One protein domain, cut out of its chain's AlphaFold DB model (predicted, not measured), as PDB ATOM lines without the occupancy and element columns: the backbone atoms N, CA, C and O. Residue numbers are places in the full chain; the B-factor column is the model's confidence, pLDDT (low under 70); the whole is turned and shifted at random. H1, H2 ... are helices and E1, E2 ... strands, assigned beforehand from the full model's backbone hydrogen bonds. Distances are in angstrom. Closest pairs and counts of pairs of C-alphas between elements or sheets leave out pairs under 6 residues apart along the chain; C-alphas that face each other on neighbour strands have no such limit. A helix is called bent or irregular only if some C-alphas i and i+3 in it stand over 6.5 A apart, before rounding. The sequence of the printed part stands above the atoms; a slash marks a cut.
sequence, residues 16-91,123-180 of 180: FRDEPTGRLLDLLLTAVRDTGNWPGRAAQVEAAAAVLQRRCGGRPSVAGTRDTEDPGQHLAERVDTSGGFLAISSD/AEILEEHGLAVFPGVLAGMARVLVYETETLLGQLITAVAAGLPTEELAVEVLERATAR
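Overview. This is residues 16 to 91 and 123 to 180 of the 180 residues of an uncharacterized protein of Streptomyces sp. AC1-42W (UniProt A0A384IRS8). A small three-stranded sheet sits near the middle, with H3 and H6 covering one face and H1 and H7 farther out beyond them, where H1, H6 and H7 form a three-helix bundle. Two short helices, H4 and H5, pack together towards the other end of the domain, and a long link, residues 56 to 70, leads from H3 to H4. The printed part has 134 residues, with seven named helices and three named strands in the order H1, H2, H3, H4, E1, H5, E2, E3, H6, H7. The sheet runs E1, E3, E2, antiparallel throughout, and the class is mostly helix. The whole is compact, with a radius of gyration of the C-alphas of 14.5 A and spans of 43 by 33 by 28 A.

Along the chain. H1, residues 21 to 33, begins at C-alpha 21 (146.384, 139.595, 146.354) and is 18.5 A long. H2, residues 35 to 40, is irregular: C-alphas 36 and 39 are 8.4 A apart. H3, residues 42 to 55, measures 20.0 A, and H4 is residues 71 to 79. E1 is residues 85 to 89, H5 residues 123 to 128 and E2 residues 131 to 133. E3, residues 143 to 148, is 17.0 A long and begins at C-alpha 143 (142.355, 117.314, 139.493). H6, residues 152 to 161, measures 14.3 A; H7, residues 167 to 178, measures 16.8 A and ends at C-alpha 178 (141.457, 145.515, 147.033).

Arrangement. E3 is the inner strand. N 86 and O 146 of E1 and E3 are 2.8 A apart, within hydrogen-bond range; so are N 132 and O 147 of the hairpin E2 and E3, at 2.9 A. H3 and H6 are on the same face, at heights of 9.0 A and 9.9 A over the sheet. H5 is on the opposite face, over none of the strands. H4 only grazes the sheet and touches H5, closest at the C-alphas of Ala 76 and Ile 125, 6.4 A. H1 touches H3, closest at the C-alphas of Leu 24 and Ala 48, 5.4 A, at a steep tilt of 46 degrees, opposite ways. With residues 29 to 33 alone H1 touches H6, closest at the C-alphas of Val 32 and Ala 161, 6.4 A. H6 and H7 form a helical hairpin, closest at the C-alphas of Leu 156 and Leu 169, 5.9 A. H2 touches no helix. Every O i to N i+4 pair is within range in H1, H3, H4, H5, H6 and H7; H2 has 0 of 2, and 0 of 3 O i to N i+3 pairs.

Size, cuts and confidence. The two C-alphas farthest apart, of Glu 69 and Glu 167, are 44.0 A apart. Residues 92 to 122 are not printed, and C-alphas 91 and 123 are 14.7 A apart across the cut. The link H3 to H4 is long. Mean pLDDT of the printed part is 71.3; residues 58 to 91 and 135 to 144 are among those under 70.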
ATOM      1  N   PHE A  16     145.558 130.725 152.698       77.62
ATOM      2  CA  PHE A  16     145.629 131.726 151.625       77.62
ATOM      3  C   PHE A  16     144.621 132.870 151.766       77.62
ATOM      4  O   PHE A  16     144.700 133.847 151.022       77.62
ATOM      5  N   ARG A  17     143.667 132.777 152.701       75.25
ATOM      6  CA  ARG A  17     142.634 133.803 152.888       75.25
ATOM      7  C   ARG A  17     143.234 135.175 153.191       75.25
ATOM      8  O   ARG A  17     142.718 136.166 152.674       75.25
ATOM      9  N   ASP A  18     144.315 135.195 153.964       79.94
ATOM     10  CA  ASP A  18     144.952 136.410 154.474       79.94
ATOM     11  C   ASP A  18     146.198 136.814 153.661       79.94
ATOM     12  O   ASP A  18     146.806 137.848 153.922       79.94
ATOM     13  N   GLU A  19     146.575 136.035 152.640       85.25
ATOM     14  CA  GLU A  19     147.732 136.349 151.792       85.25
ATOM     15  C   GLU A  19     147.455 137.563 150.884       85.25
ATOM     16  O   GLU A  19     146.337 137.714 150.375       85.25
ATOM     17  N   PRO A  20     148.446 138.430 150.612       87.88
ATOM     18  CA  PRO A  20     148.274 139.570 149.715       87.88
ATOM     19  C   PRO A  20     147.823 139.140 148.315       87.88
ATOM     20  O   PRO A  20     148.312 138.148 147.774       87.88
ATOM     21  N   THR A  21     146.916 139.909 147.696       86.06
ATOM     22  CA  THR A  21     146.384 139.595 146.354       86.06
ATOM     23  C   THR A  21     147.503 139.442 145.328       86.06
ATOM     24  O   THR A  21     147.487 138.473 144.577       86.06
ATOM     25  N   GLY A  22     148.508 140.325 145.348       87.00
ATOM     26  CA  GLY A  22     149.656 140.236 144.440       87.00
ATOM     27  C   GLY A  22     150.403 138.909 144.551       87.00
ATOM     28  O   GLY A  22     150.717 138.301 143.539       87.00
ATOM     29  N   ARG A  23     150.571 138.372 145.766       88.56
ATOM     30  CA  ARG A  23     151.250 137.085 145.963       88.56
ATOM     31  C   ARG A  23     150.438 135.906 145.426       88.56
ATOM     32  O   ARG A  23     151.003 134.965 144.872       88.56
ATOM     33  N   LEU A  24     149.117 135.941 145.602       87.19
ATOM     34  CA  LEU A  24     148.218 134.928 145.040       87.19
ATOM     35  C   LEU A  24     148.213 134.989 143.509       87.19
ATOM     36  O   LEU A  24     148.211 133.946 142.856       87.19
ATOM     37  N   LEU A  25     148.238 136.203 142.954       88.19
ATOM     38  CA  LEU A  25     148.300 136.448 141.518       88.19
ATOM     39  C   LEU A  25     149.617 135.933 140.934       88.19
ATOM     40  O   LEU A  25     149.595 135.147 139.994       88.19
ATOM     41  N   ASP A  26     150.747 136.273 141.550       89.25
ATOM     42  CA  ASP A  26     152.067 135.783 141.150       89.25
ATOM     43  C   ASP A  26     152.136 134.256 141.169       89.25
ATOM     44  O   ASP A  26     152.688 133.650 140.249       89.25
ATOM     45  N   LEU A  27     151.550 133.614 142.186       86.50
ATOM     46  CA  LEU A  27     151.487 132.155 142.276       86.50
ATOM     47  C   LEU A  27     150.696 131.558 141.106       86.50
ATOM     48  O   LEU A  27     151.147 130.581 140.506       86.50
ATOM     49  N   LEU A  28     149.555 132.158 140.760       85.19
ATOM     50  CA  LEU A  28     148.719 131.732 139.640       85.19
ATOM     51  C   LEU A  28     149.445 131.920 138.298       85.19
ATOM     52  O   LEU A  28     149.533 130.976 137.518       85.19
ATOM     53  N   LEU A  29     150.030 133.094 138.047       87.31
ATOM     54  CA  LEU A  29     150.725 133.395 136.789       87.31
ATOM     55  C   LEU A  29     152.016 132.589 136.623       87.31
ATOM     56  O   LEU A  29     152.339 132.145 135.522       87.31
ATOM     57  N   THR A  30     152.742 132.351 137.716       86.38
ATOM     58  CA  THR A  30     153.902 131.451 137.712       86.38
ATOM     59  C   THR A  30     153.474 130.037 137.340       86.38
ATOM     60  O   THR A  30     154.152 129.396 136.546       86.38
ATOM     61  N   ALA A  31     152.331 129.564 137.847       80.31
ATOM     62  CA  ALA A  31     151.808 128.245 137.501       80.31
ATOM     63  C   ALA A  31     151.367 128.128 136.031       80.31
ATOM     64  O   ALA A  31     151.465 127.039 135.473       80.31
ATOM     65  N   VAL A  32     150.920 129.222 135.398       80.88
ATOM     66  CA  VAL A  32     150.660 129.249 133.943       80.88
ATOM     67  C   VAL A  32     151.961 129.080 133.151       80.88
ATOM     68  O   VAL A  32     151.981 128.386 132.141       80.88
ATOM     69  N   ARG A  33     153.051 129.713 133.602       82.50
ATOM     70  CA  ARG A  33     154.346 129.738 132.896       82.50
ATOM     71  C   ARG A  33     155.195 128.485 133.134       82.50
ATOM     72  O   ARG A  33     155.932 128.075 132.245       82.50
ATOM     73  N   ASP A  34     155.105 127.887 134.322       79.88
ATOM     74  CA  ASP A  34     155.883 126.715 134.748       79.88
ATOM     75  C   ASP A  34     155.011 125.450 134.797       79.88
ATOM     76  O   ASP A  34     154.762 124.846 135.845       79.88
ATOM     77  N   THR A  35     154.521 125.041 133.627       68.56
ATOM     78  CA  THR A  35     153.603 123.902 133.488       68.56
ATOM     79  C   THR A  35     154.226 122.554 133.879       68.56
ATOM     80  O   THR A  35     153.498 121.589 134.094       68.56
ATOM     81  N   GLY A  36     155.558 122.459 133.992       63.50
ATOM     82  CA  GLY A  36     156.280 121.217 134.303       63.50
ATOM     83  C   GLY A  36     156.258 120.799 135.781       63.50
ATOM     84  O   GLY A  36     156.419 119.617 136.078       63.50
ATOM     85  N   ASN A  37     156.015 121.730 136.712       64.25
ATOM     86  CA  ASN A  37     156.094 121.497 138.168       64.25
ATOM     87  C   ASN A  37     154.721 121.368 138.863       64.25
ATOM     88  O   ASN A  37     154.592 121.504 140.085       64.25
ATOM     89  N   TRP A  38     153.673 121.098 138.086       63.00
ATOM     90  CA  TRP A  38     152.274 121.153 138.516       63.00
ATOM     91  C   TRP A  38     151.847 120.129 139.590       63.00
ATOM     92  O   TRP A  38     151.148 120.528 140.529       63.00
ATOM     93  N   PRO A  39     152.256 118.838 139.541       59.69
ATOM     94  CA  PRO A  39     151.790 117.824 140.496       59.69
ATOM     95  C   PRO A  39     152.042 118.173 141.968       59.69
ATOM     96  O   PRO A  39     151.220 117.851 142.821       59.69
ATOM     97  N   GLY A  40     153.129 118.892 142.267       65.06
ATOM     98  CA  GLY A  40     153.452 119.337 143.627       65.06
ATOM     99  C   GLY A  40     152.715 120.601 144.087       65.06
ATOM    100  O   GLY A  40     152.708 120.895 145.281       65.06
ATOM    101  N   ARG A  41     152.098 121.362 143.170       70.69
ATOM    102  CA  ARG A  41     151.542 122.704 143.443       70.69
ATOM    103  C   ARG A  41     150.051 122.851 143.141       70.69
ATOM    104  O   ARG A  41     149.467 123.860 143.531       70.69
ATOM    105  N   ALA A  42     149.409 121.851 142.540       69.62
ATOM    106  CA  ALA A  42     148.001 121.902 142.133       69.62
ATOM    107  C   ALA A  42     147.044 122.372 143.243       69.62
ATOM    108  O   ALA A  42     146.215 123.250 143.020       69.62
ATOM    109  N   ALA A  43     147.195 121.852 144.466       70.81
ATOM    110  CA  ALA A  43     146.345 122.237 145.594       70.81
ATOM    111  C   ALA A  43     146.546 123.703 146.034       70.81
ATOM    112  O   ALA A  43     145.612 124.337 146.527       70.81
ATOM    113  N   GLN A  44     147.752 124.251 145.853       76.69
ATOM    114  CA  GLN A  44     148.051 125.657 146.142       76.69
ATOM    115  C   GLN A  44     147.460 126.570 145.068       76.69
ATOM    116  O   GLN A  44     146.852 127.581 145.406       76.69
ATOM    117  N   VAL A  45     147.582 126.184 143.795       78.56
ATOM    118  CA  VAL A  45     147.009 126.920 142.659       78.56
ATOM    119  C   VAL A  45     145.481 126.933 142.736       78.56
ATOM    120  O   VAL A  45     144.886 128.001 142.630       78.56
ATOM    121  N   GLU A  46     144.842 125.792 143.025       76.31
ATOM    122  CA  GLU A  46     143.386 125.711 143.229       76.31
ATOM    123  C   GLU A  46     142.934 126.639 144.368       76.31
ATOM    124  O   GLU A  46     141.948 127.369 144.244       76.31
ATOM    125  N   ALA A  47     143.656 126.632 145.492       75.31
ATOM    126  CA  ALA A  47     143.315 127.471 146.632       75.31
ATOM    127  C   ALA A  47     143.524 128.968 146.344       75.31
ATOM    128  O   ALA A  47     142.670 129.772 146.721       75.31
ATOM    129  N   ALA A  48     144.605 129.342 145.655       80.25
ATOM    130  CA  ALA A  48     144.869 130.724 145.261       80.25
ATOM    131  C   ALA A  48     143.828 131.242 144.259       80.25
ATOM    132  O   ALA A  48     143.282 132.327 144.468       80.25
ATOM    133  N   ALA A  49     143.485 130.447 143.239       78.81
ATOM    134  CA  ALA A  49     142.443 130.776 142.268       78.81
ATOM    135  C   ALA A  49     141.089 131.009 142.957       78.81
ATOM    136  O   ALA A  49     140.464 132.045 142.748       78.81
ATOM    137  N   ALA A  50     140.688 130.121 143.875       76.62
ATOM    138  CA  ALA A  50     139.438 130.262 144.623       76.62
ATOM    139  C   ALA A  50     139.392 131.534 145.498       76.62
ATOM    140  O   ALA A  50     138.335 132.155 145.651       76.62
ATOM    141  N   VAL A  51     140.522 131.942 146.088       81.19
ATOM    142  CA  VAL A  51     140.600 133.186 146.873       81.19
ATOM    143  C   VAL A  51     140.544 134.414 145.959       81.19
ATOM    144  O   VAL A  51     139.766 135.329 146.238       81.19
ATOM    145  N   LEU A  52     141.314 134.433 144.868       81.44
ATOM    146  CA  LEU A  52     141.326 135.531 143.891       81.44
ATOM    147  C   LEU A  52     139.951 135.746 143.260       81.44
ATOM    148  O   LEU A  52     139.461 136.873 143.220       81.44
ATOM    149  N   GLN A  53     139.296 134.658 142.864       77.69
ATOM    150  CA  GLN A  53     137.928 134.637 142.364       77.69
ATOM    151  C   GLN A  53     136.967 135.342 143.319       77.69
ATOM    152  O   GLN A  53     136.259 136.271 142.932       77.69
ATOM    153  N   ARG A  54     136.992 134.956 144.600       77.69
ATOM    154  CA  ARG A  54     136.132 135.559 145.621       77.69
ATOM    155  C   ARG A  54     136.422 137.049 145.815       77.69
ATOM    156  O   ARG A  54     135.484 137.821 146.009       77.69
ATOM    157  N   ARG A  55     137.695 137.459 145.773       84.50
ATOM    158  CA  ARG A  55     138.091 138.875 145.893       84.50
ATOM    159  C   ARG A  55     137.620 139.700 144.697       84.50
ATOM    160  O   ARG A  55     137.162 140.818 144.892       84.50
ATOM    161  N   CYS A  56     137.626 139.120 143.500       78.94
ATOM    162  CA  CYS A  56     137.130 139.759 142.280       78.94
ATOM    163  C   CYS A  56     135.594 139.718 142.139       78.94
ATOM    164  O   CYS A  56     135.054 140.222 141.157       78.94
ATOM    165  N   GLY A  57     134.872 139.154 143.116       71.88
ATOM    166  CA  GLY A  57     133.407 139.085 143.120       71.88
ATOM    167  C   GLY A  57     132.809 137.846 142.446       71.88
ATOM    168  O   GLY A  57     131.586 137.765 142.336       71.88
ATOM    169  N   GLY A  58     133.632 136.876 142.047       67.75
ATOM    170  CA  GLY A  58     133.175 135.573 141.562       67.75
ATOM    171  C   GLY A  58     132.518 134.749 142.674       67.75
ATOM    172  O   GLY A  58     132.901 134.835 143.850       67.75
ATOM    173  N   ARG A  59     131.506 133.946 142.326       60.19
ATOM    174  CA  ARG A  59     130.835 133.051 143.282       60.19
ATOM    175  C   ARG A  59     131.585 131.720 143.350       60.19
ATOM    176  O   ARG A  59     132.098 131.275 142.332       60.19
ATOM    177  N   PRO A  60     131.677 131.077 144.522       53.97
ATOM    178  CA  PRO A  60     132.274 129.751 144.624       53.97
ATOM    179  C   PRO A  60     131.427 128.724 143.865       53.97
ATOM    180  O   PRO A  60     130.208 128.693 144.033       53.97
ATOM    181  N   SER A  61     132.079 127.860 143.086       51.03
ATOM    182  CA  SER A  61     131.405 126.735 142.439       51.03
ATOM    183  C   SER A  61     130.847 125.768 143.490       51.03
ATOM    184  O   SER A  61     131.536 125.405 144.452       51.03
ATOM    185  N   VAL A  62     129.590 125.355 143.315       45.34
ATOM    186  CA  VAL A  62     128.931 124.325 144.126       45.34
ATOM    187  C   VAL A  62     128.717 123.122 143.219       45.34
ATOM    188  O   VAL A  62     127.962 123.202 142.257       45.34
ATOM    189  N   ALA A  63     129.387 122.005 143.493       43.59
ATOM    190  CA  ALA A  63     129.192 120.797 142.700       43.59
ATOM    191  C   ALA A  63     127.740 120.304 142.845       43.59
ATOM    192  O   ALA A  63     127.304 119.982 143.953       43.59
ATOM    193  N   GLY A  64     127.001 120.247 141.736       41.66
ATOM    194  CA  GLY A  64     125.741 119.512 141.664       41.66
ATOM    195  C   GLY A  64     126.007 118.014 141.820       41.66
ATOM    196  O   GLY A  64     126.936 117.480 141.219       41.66
ATOM    197  N   THR A  65     125.224 117.329 142.653       36.97
ATOM    198  CA  THR A  65     125.397 115.896 142.964       36.97
ATOM    199  C   THR A  65     124.464 114.994 142.153       36.97
ATOM    200  O   THR A  65     124.085 113.927 142.636       36.97
ATOM    201  N   ARG A  66     124.003 115.421 140.971       40.66
ATOM    202  CA  ARG A  66     123.117 114.578 140.161       40.66
ATOM    203  C   ARG A  66     123.914 113.511 139.422       40.66
ATOM    204  O   ARG A  66     124.904 113.796 138.754       40.66
ATOM    205  N   ASP A  67     123.442 112.283 139.592       41.72
ATOM    206  CA  ASP A  67     123.891 111.092 138.886       41.72
ATOM    207  C   ASP A  67     123.348 111.185 137.453       41.72
ATOM    208  O   ASP A  67     122.160 110.973 137.207       41.72
ATOM    209  N   THR A  68     124.185 111.632 136.522       49.84
ATOM    210  CA  THR A  68     123.837 111.755 135.101       49.84
ATOM    211  C   THR A  68     124.646 110.744 134.299       49.84
ATOM    212  O   THR A  68     125.877 110.753 134.337       49.84
ATOM    213  N   GLU A  69     123.947 109.886 133.550       49.06
ATOM    214  CA  GLU A  69     124.539 108.896 132.633       49.06
ATOM    215  C   GLU A  69     125.321 109.549 131.476       49.06
ATOM    216  O   GLU A  69     126.145 108.889 130.844       49.06
ATOM    217  N   ASP A  70     125.108 110.849 131.235       56.19
ATOM    218  CA  ASP A  70     125.873 111.683 130.307       56.19
ATOM    219  C   ASP A  70     126.967 112.483 131.056       56.19
ATOM    220  O   ASP A  70     126.657 113.418 131.809       56.19
ATOM    221  N   PRO A  71     128.261 112.153 130.856       56.06
ATOM    222  CA  PRO A  71     129.385 112.916 131.397       56.06
ATOM    223  C   PRO A  71     129.386 114.384 130.975       56.06
ATOM    224  O   PRO A  71     129.838 115.242 131.733       56.06
ATOM    225  N   GLY A  72     128.876 114.663 129.778       56.81
ATOM    226  CA  GLY A  72     128.835 115.994 129.227       56.81
ATOM    227  C   GLY A  72     127.809 116.882 129.926       56.81
ATOM    228  O   GLY A  72     128.124 117.982 130.380       56.81
ATOM    229  N   GLN A  73     126.598 116.361 130.118       57.84
ATOM    230  CA  GLN A  73     125.576 117.003 130.942       57.84
ATOM    231  C   GLN A  73     126.041 117.197 132.396       57.84
ATOM    232  O   GLN A  73     125.806 118.257 132.973       57.84
ATOM    233  N   HIS A  74     126.762 116.225 132.972       60.50
ATOM    234  CA  HIS A  74     127.342 116.364 134.314       60.50
ATOM    235  C   HIS A  74     128.321 117.544 134.409       60.50
ATOM    236  O   HIS A  74     128.308 118.303 135.382       60.50
ATOM    237  N   LEU A  75     129.188 117.698 133.400       61.44
ATOM    238  CA  LEU A  75     130.119 118.819 133.328       61.44
ATOM    239  C   LEU A  75     129.353 120.141 133.177       61.44
ATOM    240  O   LEU A  75     129.616 121.062 133.948       61.44
ATOM    241  N   ALA A  76     128.389 120.218 132.256       59.38
ATOM    242  CA  ALA A  76     127.585 121.416 132.006       59.38
ATOM    243  C   ALA A  76     126.877 121.926 133.279       59.38
ATOM    244  O   ALA A  76     126.958 123.107 133.607       59.38
ATOM    245  N   GLU A  77     126.273 121.034 134.071       56.72
ATOM    246  CA  GLU A  77     125.591 121.394 135.327       56.72
ATOM    247  C   GLU A  77     126.539 121.939 136.411       56.72
ATOM    248  O   GLU A  77     126.137 122.735 137.260       56.72
ATOM    249  N   ARG A  78     127.812 121.531 136.404       58.50
ATOM    250  CA  ARG A  78     128.831 122.058 137.331       58.50
ATOM    251  C   ARG A  78     129.414 123.378 136.848       58.50
ATOM    252  O   ARG A  78     129.759 124.237 137.660       58.50
ATOM    253  N   VAL A  79     129.528 123.520 135.537       53.00
ATOM    254  CA  VAL A  79     130.018 124.705 134.838       53.00
ATOM    255  C   VAL A  79     129.043 125.880 134.943       53.00
ATOM    256  O   VAL A  79     129.485 127.010 135.114       53.00
ATOM    257  N   ASP A  80     127.736 125.616 134.987       48.62
ATOM    258  CA  ASP A  80     126.671 126.620 135.169       48.62
ATOM    259  C   ASP A  80     126.743 127.374 136.523       48.62
ATOM    260  O   ASP A  80     126.021 128.338 136.795       48.62
ATOM    261  N   THR A  81     127.678 126.999 137.405       48.47
ATOM    262  CA  THR A  81     127.958 127.737 138.641       48.47
ATOM    263  C   THR A  81     128.851 128.956 138.399       48.47
ATOM    264  O   THR A  81     130.003 128.992 138.814       48.47
ATOM    265  N   SER A  82     128.258 129.971 137.761       44.41
ATOM    266  CA  SER A  82     128.719 131.368 137.635       44.41
ATOM    267  C   SER A  82     129.783 131.770 138.663       44.41
ATOM    268  O   SER A  82     129.459 132.114 139.804       44.41
ATOM    269  N   GLY A  83     131.061 131.737 138.282       47.78
ATOM    270  CA  GLY A  83     132.115 131.876 139.270       47.78
ATOM    271  C   GLY A  83     133.537 132.087 138.794       47.78
ATOM    272  O   GLY A  83     134.251 132.759 139.521       47.78
ATOM    273  N   GLY A  84     133.975 131.598 137.642       55.84
ATOM    274  CA  GLY A  84     135.304 131.892 137.095       55.84
ATOM    275  C   GLY A  84     136.379 130.820 137.290       55.84
ATOM    276  O   GLY A  84     137.306 130.800 136.489       55.84
ATOM    277  N   PHE A  85     136.257 129.901 138.259       62.88
ATOM    278  CA  PHE A  85     137.088 128.684 138.322       62.88
ATOM    279  C   PHE A  85     136.328 127.455 138.845       62.88
ATOM    280  O   PHE A  85     135.574 127.537 139.818       62.88
ATOM    281  N   LEU A  86     136.614 126.292 138.251       67.38
ATOM    282  CA  LEU A  86     136.091 124.976 138.623       67.38
ATOM    283  C   LEU A  86     137.237 123.961 138.720       67.38
ATOM    284  O   LEU A  86     138.008 123.794 137.782       67.38
ATOM    285  N   ALA A  87     137.332 123.247 139.843       65.19
ATOM    286  CA  ALA A  87     138.206 122.081 139.960       65.19
ATOM    287  C   ALA A  87     137.399 120.805 139.680       65.19
ATOM    288  O   ALA A  87     136.456 120.484 140.408       65.19
ATOM    289  N   ILE A  88     137.780 120.073 138.643       63.28
ATOM    290  CA  ILE A  88     137.198 118.787 138.232       63.28
ATOM    291  C   ILE A  88     138.248 117.700 138.394       63.28
ATOM    292  O   ILE A  88     139.438 117.987 138.339       63.28
ATOM    293  N   SER A  89     137.865 116.457 138.669       60.81
ATOM    294  CA  SER A  89     138.861 115.382 138.718       60.81
ATOM    295  C   SER A  89     139.426 115.119 137.319       60.81
ATOM    296  O   SER A  89     138.780 115.375 136.303       60.81
ATOM    297  N   SER A  90     140.653 114.618 137.244       54.59
ATOM    298  CA  SER A  90     141.231 114.228 135.959       54.59
ATOM    299  C   SER A  90     140.507 113.047 135.333       54.59
ATOM    300  O   SER A  90     140.485 112.967 134.119       54.59
ATOM    301  N   ASP A  91     139.891 112.167 136.123       53.81
ATOM    302  CA  ASP A  91     139.058 111.081 135.608       53.81
ATOM    303  C   ASP A  91     137.764 111.617 134.983       53.81
ATOM    304  O   ASP A  91     137.327 111.096 133.962       53.81
ATOM    305  N   ALA A 123     135.522 119.223 125.491       62.25
ATOM    306  CA  ALA A 123     135.932 120.389 124.712       62.25
ATOM    307  C   ALA A 123     134.731 121.179 124.157       62.25
ATOM    308  O   ALA A 123     134.690 122.391 124.340       62.25
ATOM    309  N   GLU A 124     133.736 120.506 123.563       63.34
ATOM    310  CA  GLU A 124     132.513 121.158 123.061       63.34
ATOM    311  C   GLU A 124     131.717 121.832 124.190       63.34
ATOM    312  O   GLU A 124     131.208 122.933 124.009       63.34
ATOM    313  N   ILE A 125     131.638 121.211 125.370       67.06
ATOM    314  CA  ILE A 125     130.924 121.781 126.525       67.06
ATOM    315  C   ILE A 125     131.687 122.960 127.116       67.06
ATOM    316  O   ILE A 125     131.100 123.984 127.444       67.06
ATOM    317  N   LEU A 126     133.005 122.840 127.254       71.31
ATOM    318  CA  LEU A 126     133.829 123.938 127.734       71.31
ATOM    319  C   LEU A 126     133.723 125.138 126.785       71.31
ATOM    320  O   LEU A 126     133.501 126.247 127.256       71.31
ATOM    321  N   GLU A 127     133.784 124.919 125.471       73.25
ATOM    322  CA  GLU A 127     133.614 125.975 124.470       73.25
ATOM    323  C   GLU A 127     132.220 126.622 124.528       73.25
ATOM    324  O   GLU A 127     132.129 127.847 124.592       73.25
ATOM    325  N   GLU A 128     131.144 125.826 124.588       73.69
ATOM    326  CA  GLU A 128     129.753 126.311 124.688       73.69
ATOM    327  C   GLU A 128     129.540 127.231 125.901       73.69
ATOM    328  O   GLU A 128     128.771 128.190 125.840       73.69
ATOM    329  N   HIS A 129     130.258 126.967 126.991       69.19
ATOM    330  CA  HIS A 129     130.163 127.722 128.234       69.19
ATOM    331  C   HIS A 129     131.267 128.778 128.418       69.19
ATOM    332  O   HIS A 129     131.389 129.342 129.506       69.19
ATOM    333  N   GLY A 130     132.081 129.062 127.394       72.50
ATOM    334  CA  GLY A 130     133.147 130.069 127.487       72.50
ATOM    335  C   GLY A 130     134.233 129.702 128.507       72.50
ATOM    336  O   GLY A 130     134.774 130.562 129.203       72.50
ATOM    337  N   LEU A 131     134.534 128.412 128.634       76.25
ATOM    338  CA  LEU A 131     135.499 127.870 129.575       76.25
ATOM    339  C   LEU A 131     136.754 127.343 128.889       76.25
ATOM    340  O   LEU A 131     136.718 126.790 127.793       76.25
ATOM    341  N   ALA A 132     137.872 127.420 129.601       75.56
ATOM    342  CA  ALA A 132     139.133 126.830 129.182       75.56
ATOM    343  C   ALA A 132     139.782 126.024 130.309       75.56
ATOM    344  O   ALA A 132     139.663 126.339 131.495       75.56
ATOM    345  N   VAL A 133     140.513 124.976 129.927       76.06
ATOM    346  CA  VAL A 133     141.375 124.233 130.850       76.06
ATOM    347  C   VAL A 133     142.609 125.077 131.155       76.06
ATOM    348  O   VAL A 133     143.226 125.652 130.256       76.06
ATOM    349  N   PHE A 134     142.983 125.159 132.427       73.12
ATOM    350  CA  PHE A 134     144.195 125.850 132.839       73.12
ATOM    351  C   PHE A 134     145.431 125.225 132.152       73.12
ATOM    352  O   PHE A 134     145.534 123.996 132.085       73.12
ATOM    353  N   PRO A 135     146.374 126.027 131.624       65.31
ATOM    354  CA  PRO A 135     147.523 125.509 130.878       65.31
ATOM    355  C   PRO A 135     148.402 124.549 131.692       65.31
ATOM    356  O   PRO A 135     148.674 124.782 132.869       65.31
ATOM    357  N   GLY A 136     148.878 123.476 131.048       56.28
ATOM    358  CA  GLY A 136     149.777 122.487 131.663       56.28
ATOM    359  C   GLY A 136     149.102 121.302 132.361       56.28
ATOM    360  O   GLY A 136     149.790 120.438 132.898       56.28
ATOM    361  N   VAL A 137     147.769 121.222 132.340       56.88
ATOM    362  CA  VAL A 137     146.985 120.368 133.251       56.88
ATOM    363  C   VAL A 137     146.366 119.154 132.556       56.88
ATOM    364  O   VAL A 137     145.159 118.942 132.611       56.88
ATOM    365  N   LEU A 138     147.174 118.335 131.878       52.22
ATOM    366  CA  LEU A 138     146.658 117.103 131.251       52.22
ATOM    367  C   LEU A 138     147.481 115.839 131.544       52.22
ATOM    368  O   LEU A 138     146.919 114.745 131.592       52.22
ATOM    369  N   ALA A 139     148.784 115.938 131.820       42.88
ATOM    370  CA  ALA A 139     149.612 114.751 132.035       42.88
ATOM    371  C   ALA A 139     149.693 114.351 133.524       42.88
ATOM    372  O   ALA A 139     150.436 114.943 134.301       42.88
ATOM    373  N   GLY A 140     148.951 113.308 133.920       47.25
ATOM    374  CA  GLY A 140     149.193 112.563 135.170       47.25
ATOM    375  C   GLY A 140     148.600 113.142 136.461       47.25
ATOM    376  O   GLY A 140     149.001 112.739 137.550       47.25
ATOM    377  N   MET A 141     147.659 114.080 136.370       51.88
ATOM    378  CA  MET A 141     147.082 114.757 137.541       51.88
ATOM    379  C   MET A 141     145.813 114.073 138.043       51.88
ATOM    380  O   MET A 141     145.232 113.299 137.299       51.88
ATOM    381  N   ALA A 142     145.385 114.354 139.282       53.94
ATOM    382  CA  ALA A 142     144.123 113.872 139.874       53.94
ATOM    383  C   ALA A 142     142.977 114.905 139.796       53.94
ATOM    384  O   ALA A 142     141.807 114.548 139.920       53.94
ATOM    385  N   ARG A 143     143.302 116.194 139.609       55.94
ATOM    386  CA  ARG A 143     142.355 117.314 139.493       55.94
ATOM    387  C   ARG A 143     142.846 118.300 138.435       55.94
ATOM    388  O   ARG A 143     144.045 118.559 138.352       55.94
ATOM    389  N   VAL A 144     141.912 118.829 137.661       66.25
ATOM    390  CA  VAL A 144     142.083 119.788 136.576       66.25
ATOM    391  C   VAL A 144     141.358 121.075 136.949       66.25
ATOM    392  O   VAL A 144     140.232 121.031 137.444       66.25
ATOM    393  N   LEU A 145     142.012 122.215 136.732       72.06
ATOM    394  CA  LEU A 145     141.420 123.534 136.931       72.06
ATOM    395  C   LEU A 145     140.867 124.040 135.597       72.06
ATOM    396  O   LEU A 145     141.574 124.038 134.594       72.06
ATOM    397  N   VAL A 146     139.620 124.483 135.601       76.38
ATOM    398  CA  VAL A 146     138.927 125.115 134.477       76.38
ATOM    399  C   VAL A 146     138.561 126.536 134.876       76.38
ATOM    400  O   VAL A 146     138.324 126.780 136.059       76.38
ATOM    401  N   TYR A 147     138.540 127.466 133.926       76.00
ATOM    402  CA  TYR A 147     138.237 128.872 134.179       76.00
ATOM    403  C   TYR A 147     137.361 129.493 133.084       76.00
ATOM    404  O   TYR A 147     137.439 129.071 131.933       76.00
ATOM    405  N   GLU A 148     136.545 130.489 133.443       79.75
ATOM    406  CA  GLU A 148     135.732 131.275 132.493       79.75
ATOM    407  C   GLU A 148     136.605 132.321 131.802       79.75
ATOM    408  O   GLU A 148     137.138 133.213 132.470       79.75
ATOM    409  N   THR A 149     136.744 132.233 130.479       79.75
ATOM    410  CA  THR A 149     137.669 133.060 129.685       79.75
ATOM    411  C   THR A 149     137.264 134.529 129.635       79.75
ATOM    412  O   THR A 149     138.130 135.390 129.509       79.75
ATOM    413  N   GLU A 150     135.976 134.838 129.794       82.81
ATOM    414  CA  GLU A 150     135.465 136.213 129.759       82.81
ATOM    415  C   GLU A 150     135.667 136.977 131.073       82.81
ATOM    416  O   GLU A 150     135.597 138.208 131.092       82.81
ATOM    417  N   THR A 151     135.942 136.282 132.180       81.44
ATOM    418  CA  THR A 151     136.192 136.941 133.470       81.44
ATOM    419  C   THR A 151     137.539 137.655 133.470       81.44
ATOM    420  O   THR A 151     138.473 137.217 132.810       81.44
ATOM    421  N   LEU A 152     137.696 138.705 134.281       83.19
ATOM    422  CA  LEU A 152     138.961 139.449 134.379       83.19
ATOM    423  C   LEU A 152     140.174 138.540 134.686       83.19
ATOM    424  O   LEU A 152     141.237 138.674 134.086       83.19
ATOM    425  N   LEU A 153     140.001 137.566 135.590       83.25
ATOM    426  CA  LEU A 153     141.036 136.568 135.887       83.25
ATOM    427  C   LEU A 153     141.242 135.579 134.732       83.25
ATOM    428  O   LEU A 153     142.377 135.175 134.483       83.25
ATOM    429  N   GLY A 154     140.176 135.192 134.030       83.75
ATOM    430  CA  GLY A 154     140.260 134.319 132.864       83.75
ATOM    431  C   GLY A 154     140.976 134.965 131.687       83.75
ATOM    432  O   GLY A 154     141.908 134.367 131.158       83.75
ATOM    433  N   GLN A 155     140.633 136.210 131.357       88.12
ATOM    434  CA  GLN A 155     141.307 137.011 130.334       88.12
ATOM    435  C   GLN A 155     142.801 137.133 130.632       88.12
ATOM    436  O   GLN A 155     143.632 136.934 129.745       88.12
ATOM    437  N   LEU A 156     143.158 137.380 131.897       89.38
ATOM    438  CA  LEU A 156     144.547 137.429 132.333       89.38
ATOM    439  C   LEU A 156     145.267 136.085 132.126       89.38
ATOM    440  O   LEU A 156     146.373 136.063 131.589       89.38
ATOM    441  N   ILE A 157     144.658 134.961 132.516       86.50
ATOM    442  CA  ILE A 157     145.249 133.629 132.303       86.50
ATOM    443  C   ILE A 157     145.411 133.335 130.813       86.50
ATOM    444  O   ILE A 157     146.480 132.880 130.405       86.50
ATOM    445  N   THR A 158     144.383 133.598 130.005       87.88
ATOM    446  CA  THR A 158     144.416 133.392 128.553       87.88
ATOM    447  C   THR A 158     145.516 134.232 127.908       87.88
ATOM    448  O   THR A 158     146.289 133.707 127.107       87.88
ATOM    449  N   ALA A 159     145.657 135.500 128.304       88.38
ATOM    450  CA  ALA A 159     146.711 136.379 127.814       88.38
ATOM    451  C   ALA A 159     148.110 135.868 128.196       88.38
ATOM    452  O   ALA A 159     148.978 135.774 127.328       88.38
ATOM    453  N   VAL A 160     148.326 135.443 129.450       88.56
ATOM    454  CA  VAL A 160     149.616 134.866 129.873       88.56
ATOM    455  C   VAL A 160     149.926 133.570 129.123       88.56
ATOM    456  O   VAL A 160     151.062 133.380 128.693       88.56
ATOM    457  N   ALA A 161     148.936 132.698 128.931       83.62
ATOM    458  CA  ALA A 161     149.095 131.448 128.188       83.62
ATOM    459  C   ALA A 161     149.470 131.685 126.716       83.62
ATOM    460  O   ALA A 161     150.240 130.917 126.142       83.62
ATOM    461  N   ALA A 162     148.944 132.757 126.122       85.81
ATOM    462  CA  ALA A 162     149.209 133.164 124.747       85.81
ATOM    463  C   ALA A 162     150.474 134.036 124.585       85.81
ATOM    464  O   ALA A 162     150.825 134.388 123.461       85.81
ATOM    465  N   GLY A 163     151.160 134.396 125.677       85.81
ATOM    466  CA  GLY A 163     152.322 135.292 125.639       85.81
ATOM    467  C   GLY A 163     151.978 136.739 125.264       85.81
ATOM    468  O   GLY A 163     152.814 137.442 124.700       85.81
ATOM    469  N   LEU A 164     150.748 137.171 125.546       90.81
ATOM    470  CA  LEU A 164     150.260 138.525 125.287       90.81
ATOM    471  C   LEU A 164     150.571 139.471 126.466       90.81
ATOM    472  O   LEU A 164     150.795 138.995 127.582       90.81
ATOM    473  N   PRO A 165     150.577 140.801 126.246       89.06
ATOM    474  CA  PRO A 165     150.724 141.791 127.316       89.06
ATOM    475  C   PRO A 165     149.636 141.642 128.384       89.06
ATOM    476  O   PRO A 165     148.468 141.426 128.055       89.06
ATOM    477  N   THR A 166     150.005 141.755 129.660       91.31
ATOM    478  CA  THR A 166     149.100 141.475 130.793       91.31
ATOM    479  C   THR A 166     149.142 142.519 131.904       91.31
ATOM    480  O   THR A 166     148.521 142.335 132.947       91.31
ATOM    481  N   GLU A 167     149.913 143.587 131.729       90.62
ATOM    482  CA  GLU A 167     150.181 144.597 132.748       90.62
ATOM    483  C   GLU A 167     148.897 145.312 133.178       90.62
ATOM    484  O   GLU A 167     148.611 145.394 134.371       90.62
ATOM    485  N   GLU A 168     148.087 145.757 132.214       89.31
ATOM    486  CA  GLU A 168     146.817 146.448 132.476       89.31
ATOM    487  C   GLU A 168     145.810 145.529 133.182       89.31
ATOM    488  O   GLU A 168     145.250 145.897 134.214       89.31
ATOM    489  N   LEU A 169     145.668 144.287 132.703       87.75
ATOM    490  CA  LEU A 169     144.796 143.277 133.314       87.75
ATOM    491  C   LEU A 169     145.225 142.941 134.750       87.75
ATOM    492  O   LEU A 169     144.385 142.782 135.634       87.75
ATOM    493  N   ALA A 170     146.531 142.839 135.011       88.75
ATOM    494  CA  ALA A 170     147.044 142.564 136.350       88.75
ATOM    495  C   ALA A 170     146.759 143.721 137.321       88.75
ATOM    496  O   ALA A 170     146.382 143.471 138.469       88.75
ATOM    497  N   VAL A 171     146.898 144.973 136.868       91.00
ATOM    498  CA  VAL A 171     146.537 146.160 137.657       91.00
ATOM    499  C   VAL A 171     145.045 146.157 137.973       91.00
ATOM    500  O   VAL A 171     144.676 146.278 139.139       91.00
ATOM    501  N   GLU A 172     144.194 145.921 136.976       88.00
ATOM    502  CA  GLU A 172     142.744 145.894 137.169       88.00
ATOM    503  C   GLU A 172     142.320 144.794 138.161       88.00
ATOM    504  O   GLU A 172     141.477 145.026 139.032       88.00
ATOM    505  N   VAL A 173     142.955 143.612 138.120       86.62
ATOM    506  CA  VAL A 173     142.734 142.547 139.118       86.62
ATOM    507  C   VAL A 173     143.100 143.024 140.523       86.62
ATOM    508  O   VAL A 173     142.345 142.788 141.470       86.62
ATOM    509  N   LEU A 174     144.252 143.681 140.681       88.50
ATOM    510  CA  LEU A 174     144.718 144.180 141.975       88.50
ATOM    511  C   LEU A 174     143.779 145.246 142.539       88.50
ATOM    512  O   LEU A 174     143.407 145.160 143.710       88.50
ATOM    513  N   GLU A 175     143.353 146.202 141.716       88.50
ATOM    514  CA  GLU A 175     142.394 147.240 142.100       88.50
ATOM    515  C   GLU A 175     141.055 146.621 142.498       88.50
ATOM    516  O   GLU A 175     140.542 146.862 143.594       88.50
ATOM    517  N   ARG A 176     140.511 145.732 141.662       84.38
ATOM    518  CA  ARG A 176     139.214 145.097 141.910       84.38
ATOM    519  C   ARG A 176     139.207 144.250 143.178       84.38
ATOM    520  O   ARG A 176     138.220 144.254 143.913       84.38
ATOM    521  N   ALA A 177     140.299 143.540 143.444       81.75
ATOM    522  CA  ALA A 177     140.445 142.669 144.603       81.75
ATOM    523  C   ALA A 177     140.725 143.413 145.918       81.75
ATOM    524  O   ALA A 177     140.612 142.800 146.982       81.75
ATOM    525  N   THR A 178     141.116 144.690 145.859       79.50
ATOM    526  CA  THR A 178     141.457 145.515 147.033       79.50
ATOM    527  C   THR A 178     140.479 146.659 147.292       79.50
ATOM    528  O   THR A 178     140.509 147.238 148.372       79.50
ATOM    529  N   ALA A 179     139.560 146.948 146.366       73.50
ATOM    530  CA  ALA A 179     138.530 147.982 146.494       73.50
ATOM    531  C   ALA A 179     137.411 147.672 147.525       73.50
ATOM    532  O   ALA A 179     136.288 148.160 147.378       73.50
ATOM    533  N   ARG A 180     137.674 146.844 148.545       53.88
ATOM    534  CA  ARG A 180     136.719 146.463 149.598       53.88
ATOM    535  C   ARG A 180     137.276 146.672 150.994       53.88
ATOM    536  O   ARG A 180     138.417 146.226 151.234       53.88
TER     537      ARG A 180